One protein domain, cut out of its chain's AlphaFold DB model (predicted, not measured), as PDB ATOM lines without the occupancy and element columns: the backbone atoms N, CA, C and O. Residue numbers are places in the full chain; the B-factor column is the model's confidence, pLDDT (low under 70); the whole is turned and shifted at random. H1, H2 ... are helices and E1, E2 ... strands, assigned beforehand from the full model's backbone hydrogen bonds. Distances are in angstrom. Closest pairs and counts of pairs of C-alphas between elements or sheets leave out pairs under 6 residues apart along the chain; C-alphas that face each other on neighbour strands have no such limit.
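AT A GLANCE: This is residues 7 to 73 of the 74 residues of an uncharacterized protein of Vibrio gigantis (UniProt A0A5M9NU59). This is a mostly loop-built body with little regular structure: the small hairpin E1-E2 lies near the middle, helix H2 packs beside E1, and short helices H1 and H3 mark opposite ends. Its 67 printed residues run E1, E2, H1, H2, H3, a mixed class with only 25 residues in named elements. It is compact, with radius of gyration 11.0 A and spans of 30 by 24 by 18 A.

IN THESE COORDINATES: E1, residues 7 to 9, begins at C-alpha 7 (11.469, -19.066, -6.774). E2 is residues 15 to 17, H1 20 to 23, and H2 39 to 49, 15.4 A long. H3, residues 55 to 58, ends at C-alpha 58 (-3.128, -19.763, -10.523).

HOW THE PARTS SIT: Hairpin E1 and E2 is antiparallel at 147 degrees, with N 7 and O 16 2.9 A apart. Residues 8 to 9 also pair antiparallel with 35 to 36. The closest C-alphas of E1 and H2, Leu 8 and Cys 41, are 6.4 A apart. H2 and H3 touch, closest at the C-alphas of Thr 44 and Leu 58, 5.2 A. H1 and H3 are apart. In H2 every O i to N i+4 pair is within hydrogen-bond range; H1 and H3 are too short for one.

THE WHOLE: The C-alphas of Glu 26 and Glu 56 are farthest apart, 30.2 A. The printed part has no cut; H1 to H2 is a long link of 15 residues. No printed residue is under 70 in pLDDT.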
ATOM      1  N   VAL A   7      12.300 -19.547  -7.876       98.19
ATOM      2  CA  VAL A   7      11.469 -19.066  -6.774       98.19
ATOM      3  C   VAL A   7      10.617 -17.900  -7.263       98.19
ATOM      4  O   VAL A   7      11.031 -17.155  -8.155       98.19
ATOM      5  N   LEU A   8       9.438 -17.746  -6.669       98.00
ATOM      6  CA  LEU A   8       8.482 -16.680  -6.949       98.00
ATOM      7  C   LEU A   8       8.368 -15.767  -5.727       98.00
ATOM      8  O   LEU A   8       8.160 -16.255  -4.615       98.00
ATOM      9  N   CYS A   9       8.499 -14.454  -5.912       97.75
ATOM     10  CA  CYS A   9       8.227 -13.498  -4.840       97.75
ATOM     11  C   CYS A   9       6.730 -13.509  -4.510       97.75
ATOM     12  O   CYS A   9       5.910 -13.365  -5.411       97.75
ATOM     13  N   GLN A  10       6.374 -13.644  -3.235       96.06
ATOM     14  CA  GLN A  10       4.973 -13.772  -2.813       96.06
ATOM     15  C   GLN A  10       4.190 -12.448  -2.828       96.06
ATOM     16  O   GLN A  10       2.963 -12.472  -2.783       96.06
ATOM     17  N   ASP A  11       4.882 -11.316  -2.989       95.69
ATOM     18  CA  ASP A  11       4.257  -9.988  -3.028       95.69
ATOM     19  C   ASP A  11       4.152  -9.435  -4.454       95.69
ATOM     20  O   ASP A  11       3.088  -8.993  -4.888       95.69
ATOM     21  N   CYS A  12       5.262  -9.458  -5.203       96.31
ATOM     22  CA  CYS A  12       5.334  -8.867  -6.545       96.31
ATOM     23  C   CYS A  12       5.398  -9.892  -7.686       96.31
ATOM     24  O   CYS A  12       5.440  -9.496  -8.850       96.31
ATOM     25  N   LEU A  13       5.418 -11.196  -7.379       96.81
ATOM     26  CA  LEU A  13       5.504 -12.294  -8.352       96.81
ATOM     27  C   LEU A  13       6.760 -12.275  -9.242       96.81
ATOM     28  O   LEU A  13       6.763 -12.859 -10.325       96.81
ATOM     29  N   LYS A  14       7.843 -11.621  -8.813       97.56
ATOM     30  CA  LYS A  14       9.139 -11.688  -9.502       97.56
ATOM     31  C   LYS A  14       9.718 -13.104  -9.455       97.56
ATOM     32  O   LYS A  14       9.661 -13.758  -8.413       97.56
ATOM     33  N   LEU A  15      10.326 -13.537 -10.557       97.62
ATOM     34  CA  LEU A  15      11.069 -14.790 -10.653       97.62
ATOM     35  C   LEU A  15      12.557 -14.581 -10.378       97.62
ATOM     36  O   LEU A  15      13.175 -13.632 -10.860       97.62
ATOM     37  N   LYS A  16      13.160 -15.529  -9.663       97.81
ATOM     38  CA  LYS A  16      14.619 -15.683  -9.571       97.81
ATOM     39  C   LYS A  16      14.999 -17.158  -9.687       97.81
ATOM     40  O   LYS A  16      14.157 -18.016  -9.424       97.81
ATOM     41  N   PRO A  17      16.254 -17.480 -10.046       97.62
ATOM     42  CA  PRO A  17      16.759 -18.843  -9.946       97.62
ATOM     43  C   PRO A  17      16.595 -19.382  -8.525       97.62
ATOM     44  O   PRO A  17      16.806 -18.645  -7.555       97.62
ATOM     45  N   TYR A  18      16.238 -20.658  -8.413       97.56
ATOM     46  CA  TYR A  18      16.113 -21.301  -7.113       97.56
ATOM     47  C   TYR A  18      17.470 -21.365  -6.399       97.56
ATOM     48  O   TYR A  18      18.481 -21.752  -6.984       97.56
ATOM     49  N   THR A  19      17.465 -20.998  -5.121       97.56
ATOM     50  CA  THR A  19      18.517 -21.280  -4.140       97.56
ATOM     51  C   THR A  19      17.837 -21.563  -2.804       97.56
ATOM     52  O   THR A  19      16.760 -21.019  -2.538       97.56
ATOM     53  N   ASP A  20      18.467 -22.364  -1.944       96.81
ATOM     54  CA  ASP A  20      17.915 -22.624  -0.608       96.81
ATOM     55  C   ASP A  20      17.833 -21.337   0.221       96.81
ATOM     56  O   ASP A  20      16.826 -21.109   0.879       96.81
ATOM     57  N   ALA A  21      18.808 -20.431   0.091       97.88
ATOM     58  CA  ALA A  21      18.777 -19.123   0.750       97.88
ATOM     59  C   ALA A  21      17.521 -18.306   0.387       97.88
ATOM     60  O   ALA A  21      16.883 -17.727   1.261       97.88
ATOM     61  N   ARG A  22      17.106 -18.287  -0.888       97.75
ATOM     62  CA  ARG A  22      15.862 -17.607  -1.285       97.75
ATOM     63  C   ARG A  22      14.625 -18.348  -0.788       97.75
ATOM     64  O   ARG A  22      13.692 -17.706  -0.328       97.75
ATOM     65  N   HIS A  23      14.597 -19.678  -0.889       97.31
ATOM     66  CA  HIS A  23      13.436 -20.461  -0.458       97.31
ATOM     67  C   HIS A  23      13.201 -20.391   1.058       97.31
ATOM     68  O   HIS A  23      12.050 -20.415   1.493       97.31
ATOM     69  N   CYS A  24      14.275 -20.290   1.839       96.19
ATOM     70  CA  CYS A  24      14.258 -20.209   3.297       96.19
ATOM     71  C   CYS A  24      14.200 -18.763   3.826       96.19
ATOM     72  O   CYS A  24      14.486 -18.548   5.002       96.19
ATOM     73  N   SER A  25      13.847 -17.779   2.986       94.69
ATOM     74  CA  SER A  25      13.748 -16.358   3.366       94.69
ATOM     75  C   SER A  25      15.045 -15.731   3.907       94.69
ATOM     76  O   SER A  25      15.010 -14.719   4.603       94.69
ATOM     77  N   GLU A  26      16.210 -16.292   3.581       97.25
ATOM     78  CA  GLU A  26      17.515 -15.702   3.914       97.25
ATOM     79  C   GLU A  26      17.907 -14.595   2.919       97.25
ATOM     80  O   GLU A  26      18.615 -13.651   3.272       97.25
ATOM     81  N   GLU A  27      17.423 -14.688   1.675       97.62
ATOM     82  CA  GLU A  27      17.533 -13.650   0.645       97.62
ATOM     83  C   GLU A  27      16.131 -13.190   0.216       97.62
ATOM     84  O   GLU A  27      15.335 -13.983  -0.290       97.62
ATOM     85  N   LEU A  28      15.847 -11.896   0.385       97.06
ATOM     86  CA  LEU A  28      14.559 -11.286   0.048       97.06
ATOM     87  C   LEU A  28      14.536 -10.727  -1.378       97.06
ATOM     88  O   LEU A  28      15.565 -10.377  -1.960       97.06
ATOM     89  N   CYS A  29      13.332 -10.584  -1.930       97.69
ATOM     90  CA  CYS A  29      13.125  -9.849  -3.171       97.69
ATOM     91  C   CYS A  29      13.463  -8.367  -2.983       97.69
ATOM     92  O   CYS A  29      13.306  -7.804  -1.903       97.69
ATOM     93  N   GLU A  30      13.826  -7.679  -4.067       96.19
ATOM     94  CA  GLU A  30      14.121  -6.242  -4.017       96.19
ATOM     95  C   GLU A  30      12.892  -5.385  -3.645       96.19
ATOM     96  O   GLU A  30      13.047  -4.222  -3.285       96.19
ATOM     97  N   CYS A  31      11.674  -5.943  -3.703       95.88
ATOM     98  CA  CYS A  31      10.462  -5.294  -3.191       95.88
ATOM     99  C   CYS A  31      10.264  -5.467  -1.672       95.88
ATOM    100  O   CYS A  31       9.319  -4.908  -1.128       95.88
ATOM    101  N   GLY A  32      11.118  -6.252  -1.006       96.06
ATOM    102  CA  GLY A  32      11.024  -6.605   0.413       96.06
ATOM    103  C   GLY A  32      10.282  -7.913   0.715       96.06
ATOM    104  O   GLY A  32      10.301  -8.344   1.862       96.06
ATOM    105  N   GLY A  33       9.661  -8.543  -0.285       96.25
ATOM    106  CA  GLY A  33       8.871  -9.765  -0.108       96.25
ATOM    107  C   GLY A  33       9.689 -11.054  -0.134       96.25
ATOM    108  O   GLY A  33      10.764 -11.117  -0.738       96.25
ATOM    109  N   ASP A  34       9.133 -12.108   0.459       98.00
ATOM    110  CA  ASP A  34       9.742 -13.437   0.508       98.00
ATOM    111  C   ASP A  34       9.691 -14.161  -0.841       98.00
ATOM    112  O   ASP A  34       8.710 -14.084  -1.591       98.00
ATOM    113  N   PHE A  35      10.747 -14.918  -1.134       98.12
ATOM    114  CA  PHE A  35      10.781 -15.857  -2.246       98.12
ATOM    115  C   PHE A  35      10.304 -17.241  -1.795       98.12
ATOM    116  O   PHE A  35      10.670 -17.729  -0.735       98.12
ATOM    117  N   CYS A  36       9.519 -17.919  -2.633       97.56
ATOM    118  CA  CYS A  36       9.094 -19.290  -2.365       97.56
ATOM    119  C   CYS A  36       9.231 -20.173  -3.608       97.56
ATOM    120  O   CYS A  36       8.872 -19.780  -4.718       97.56
ATOM    121  N   GLY A  37       9.773 -21.378  -3.413       95.62
ATOM    122  CA  GLY A  37       9.973 -22.387  -4.454       95.62
ATOM    123  C   GLY A  37       9.129 -23.647  -4.265       95.62
ATOM    124  O   GLY A  37       9.402 -24.645  -4.926       95.62
ATOM    125  N   CYS A  38       8.128 -23.632  -3.376       95.75
ATOM    126  CA  CYS A  38       7.321 -24.814  -3.062       95.75
ATOM    127  C   CYS A  38       6.526 -25.325  -4.285       95.75
ATOM    128  O   CYS A  38       6.349 -24.579  -5.251       95.75
ATOM    129  N   PRO A  39       5.983 -26.558  -4.250       95.00
ATOM    130  CA  PRO A  39       5.229 -27.121  -5.373       95.00
ATOM    131  C   PRO A  39       4.096 -26.227  -5.893       95.00
ATOM    132  O   PRO A  39       3.928 -26.107  -7.100       95.00
ATOM    133  N   TYR A  40       3.362 -25.549  -5.005       94.31
ATOM    134  CA  TYR A  40       2.311 -24.612  -5.413       94.31
ATOM    135  C   TYR A  40       2.879 -23.401  -6.154       94.31
ATOM    136  O   TYR A  40       2.361 -23.032  -7.203       94.31
ATOM    137  N   CYS A  41       3.983 -22.832  -5.660       96.00
ATOM    138  CA  CYS A  41       4.668 -21.746  -6.353       96.00
ATOM    139  C   CYS A  41       5.198 -22.203  -7.714       96.00
ATOM    140  O   CYS A  41       5.054 -21.453  -8.669       96.00
ATOM    141  N   GLN A  42       5.733 -23.424  -7.849       96.19
ATOM    142  CA  GLN A  42       6.143 -23.942  -9.163       96.19
ATOM    143  C   GLN A  42       4.963 -23.992 -10.144       96.19
ATOM    144  O   GLN A  42       5.101 -23.511 -11.266       96.19
ATOM    145  N   SER A  43       3.790 -24.470  -9.712       95.56
ATOM    146  CA  SER A  43       2.584 -24.459 -10.552       95.56
ATOM    147  C   SER A  43       2.171 -23.040 -10.963       95.56
ATOM    148  O   SER A  43       1.838 -22.806 -12.124       95.56
ATOM    149  N   THR A  44       2.232 -22.069 -10.043       96.56
ATOM    150  CA  THR A  44       1.955 -20.659 -10.363       96.56
ATOM    151  C   THR A  44       2.968 -20.099 -11.369       96.56
ATOM    152  O   THR A  44       2.576 -19.398 -12.298       96.56
ATOM    153  N   ILE A  45       4.257 -20.432 -11.231       96.69
ATOM    154  CA  ILE A  45       5.317 -20.031 -12.171       96.69
ATOM    155  C   ILE A  45       5.036 -20.592 -13.569       96.69
ATOM    156  O   ILE A  45       5.105 -19.852 -14.548       96.69
ATOM    157  N   GLU A  46       4.702 -21.880 -13.671       96.25
ATOM    158  CA  GLU A  46       4.373 -22.530 -14.945       96.25
ATOM    159  C   GLU A  46       3.150 -21.888 -15.612       96.25
ATOM    160  O   GLU A  46       3.191 -21.597 -16.808       96.25
ATOM    161  N   GLY A  47       2.099 -21.592 -14.839       97.00
ATOM    162  CA  GLY A  47       0.911 -20.897 -15.336       97.00
ATOM    163  C   GLY A  47       1.223 -19.493 -15.861       97.00
ATOM    164  O   GLY A  47       0.861 -19.163 -16.990       97.00
ATOM    165  N   LEU A  48       1.960 -18.688 -15.090       97.00
ATOM    166  CA  LEU A  48       2.362 -17.337 -15.502       97.00
ATOM    167  C   LEU A  48       3.227 -17.357 -16.773       97.00
ATOM    168  O   LEU A  48       3.013 -16.557 -17.683       97.00
ATOM    169  N   LEU A  49       4.167 -18.303 -16.882       96.44
ATOM    170  CA  LEU A  49       4.986 -18.490 -18.088       96.44
ATOM    171  C   LEU A  49       4.163 -18.943 -19.304       96.44
ATOM    172  O   LEU A  49       4.531 -18.629 -20.435       96.44
ATOM    173  N   ALA A  50       3.049 -19.644 -19.083       96.88
ATOM    174  CA  ALA A  50       2.084 -19.999 -20.123       96.88
ATOM    175  C   ALA A  50       1.123 -18.847 -20.488       96.88
ATOM    176  O   ALA A  50       0.309 -19.000 -21.399       96.88
ATOM    177  N   GLY A  51       1.224 -17.695 -19.814       96.19
ATOM    178  CA  GLY A  51       0.375 -16.525 -20.043       96.19
ATOM    179  C   GLY A  51      -0.962 -16.561 -19.302       96.19
ATOM    180  O   GLY A  51      -1.839 -15.754 -19.607       96.19
ATOM    181  N   GLU A  52      -1.130 -17.474 -18.344       97.38
ATOM    182  CA  GLU A  52      -2.303 -17.486 -17.477       97.38
ATOM    183  C   GLU A  52      -2.265 -16.301 -16.508       97.38
ATOM    184  O   GLU A  52      -1.213 -15.919 -15.992       97.38
ATOM    185  N   THR A  53      -3.434 -15.721 -16.254       95.25
ATOM    186  CA  THR A  53      -3.584 -14.531 -15.413       95.25
ATOM    187  C   THR A  53      -4.689 -14.666 -14.382       95.25
ATOM    188  O   THR A  53      -4.727 -13.880 -13.438       95.25
ATOM    189  N   LYS A  54      -5.591 -15.635 -14.524       97.06
ATOM    190  CA  LYS A  54      -6.760 -15.741 -13.664       97.06
ATOM    191  C   LYS A  54      -6.419 -16.331 -12.304       97.06
ATOM    192  O   LYS A  54      -5.776 -17.378 -12.198       97.06
ATOM    193  N   ALA A  55      -6.963 -15.708 -11.265       95.25
ATOM    194  CA  ALA A  55      -6.831 -16.139  -9.879       95.25
ATOM    195  C   ALA A  55      -7.280 -17.590  -9.673       95.25
ATOM    196  O   ALA A  55      -6.613 -18.363  -8.990       95.25
ATOM    197  N   GLU A  56      -8.393 -17.965 -10.311       95.12
ATOM    198  CA  GLU A  56      -8.994 -19.298 -10.206       95.12
ATOM    199  C   GLU A  56      -8.072 -20.415 -10.715       95.12
ATOM    200  O   GLU A  56      -8.130 -21.533 -10.207       95.12
ATOM    201  N   VAL A  57      -7.209 -20.110 -11.690       94.12
ATOM    202  CA  VAL A  57      -6.280 -21.077 -12.286       94.12
ATOM    203  C   VAL A  57      -4.954 -21.090 -11.526       94.12
ATOM    204  O   VAL A  57      -4.408 -22.156 -11.253       94.12
ATOM    205  N   LEU A  58      -4.440 -19.911 -11.162       93.94
ATOM    206  CA  LEU A  58      -3.128 -19.763 -10.523       93.94
ATOM    207  C   LEU A  58      -3.138 -20.004  -9.007       93.94
ATOM    208  O   LEU A  58      -2.068 -20.171  -8.418       93.94
ATOM    209  N   GLY A  59      -4.314 -19.974  -8.372       90.06
ATOM    210  CA  GLY A  59      -4.453 -20.017  -6.916       90.06
ATOM    211  C   GLY A  59      -4.026 -18.720  -6.216       90.06
ATOM    212  O   GLY A  59      -3.747 -18.733  -5.018       90.06
ATOM    213  N   THR A  60      -3.944 -17.601  -6.946       91.00
ATOM    214  CA  THR A  60      -3.644 -16.274  -6.388       91.00
ATOM    215  C   THR A  60      -4.903 -15.621  -5.811       91.00
ATOM    216  O   THR A  60      -6.026 -16.022  -6.097       91.00
ATOM    217  N   GLN A  61      -4.744 -14.577  -4.990       90.94
ATOM    218  CA  GLN A  61      -5.891 -13.869  -4.392       90.94
ATOM    219  C   GLN A  61      -6.700 -13.038  -5.401       90.94
ATOM    220  O   GLN A  61      -7.851 -12.696  -5.142       90.94
ATOM    221  N   ARG A  62      -6.082 -12.661  -6.523       93.44
ATOM    222  CA  ARG A  62      -6.662 -11.813  -7.568       93.44
ATOM    223  C   ARG A  62      -6.038 -12.127  -8.916       93.44
ATOM    224  O   ARG A  62      -4.940 -12.690  -8.968       93.44
ATOM    225  N   ASP A  63      -6.739 -11.726  -9.969       96.00
ATOM    226  CA  ASP A  63      -6.228 -11.806 -11.328       96.00
ATOM    227  C   ASP A  63      -4.955 -10.963 -11.458       96.00
ATOM    228  O   ASP A  63      -4.795  -9.901 -10.842       96.00
ATOM    229  N   ILE A  64      -4.022 -11.479 -12.247       94.75
ATOM    230  CA  ILE A  64      -2.686 -10.943 -12.420       94.75
ATOM    231  C   ILE A  64      -2.626 -10.168 -13.731       94.75
ATOM    232  O   ILE A  64      -2.708 -10.728 -14.820       94.75
ATOM    233  N   HIS A  65      -2.439  -8.856 -13.638       93.50
ATOM    234  CA  HIS A  65      -2.346  -7.981 -14.803       93.50
ATOM    235  C   HIS A  65      -0.941  -7.399 -14.937       93.50
ATOM    236  O   HIS A  65      -0.338  -6.985 -13.951       93.50
ATOM    237  N   GLY A  66      -0.424  -7.345 -16.169       92.88
ATOM    238  CA  GLY A  66       0.863  -6.703 -16.466       92.88
ATOM    239  C   GLY A  66       2.085  -7.423 -15.892       92.88
ATOM    240  O   GLY A  66       3.132  -6.800 -15.720       92.88
ATOM    241  N   TRP A  67       1.962  -8.713 -15.579       96.19
ATOM    242  CA  TRP A  67       3.077  -9.502 -15.075       96.19
ATOM    243  C   TRP A  67       4.152  -9.727 -16.141       96.19
ATOM    244  O   TRP A  67       3.869  -9.953 -17.318       96.19
ATOM    245  N   THR A  68       5.399  -9.694 -15.684       96.31
ATOM    246  CA  THR A  68       6.587 -10.152 -16.406       96.31
ATOM    247  C   THR A  68       7.448 -10.964 -15.433       96.31
ATOM    248  O   THR A  68       7.231 -10.860 -14.224       96.31
ATOM    249  N   PRO A  69       8.477 -11.701 -15.886       96.69
ATOM    250  CA  PRO A  69       9.420 -12.361 -14.977       96.69
ATOM    251  C   PRO A  69      10.085 -11.424 -13.952       96.69
ATOM    252  O   PRO A  69      10.474 -11.874 -12.879       96.69
ATOM    253  N   GLU A  70      10.149 -10.117 -14.230       96.88
ATOM    254  CA  GLU A  70      10.639  -9.092 -13.295       96.88
ATOM    255  C   GLU A  70       9.592  -8.653 -12.251       96.88
ATOM    256  O   GLU A  70       9.832  -7.731 -11.470       96.88
ATOM    257  N   GLY A  71       8.443  -9.325 -12.206       95.31
ATOM    258  CA  GLY A  71       7.320  -9.039 -11.323       95.31
ATOM    259  C   GLY A  71       6.265  -8.129 -11.951       95.31
ATOM    260  O   GLY A  71       6.356  -7.707 -13.110       95.31
ATOM    261  N   ILE A  72       5.231  -7.844 -11.161       93.50
ATOM    262  CA  ILE A  72       4.194  -6.857 -11.466       93.50
ATOM    263  C   ILE A  72       4.735  -5.479 -11.082       93.50
ATOM    264  O   ILE A  72       5.164  -5.269  -9.947       93.50
ATOM    265  N   LYS A  73       4.703  -4.526 -12.016       78.06
ATOM    266  CA  LYS A  73       4.976  -3.123 -11.692       78.06
ATOM    267  C   LYS A  73       3.748  -2.552 -10.979       78.06
ATOM    268  O   LYS A  73       2.665  -2.561 -11.556       78.06
TER     269      LYS A  73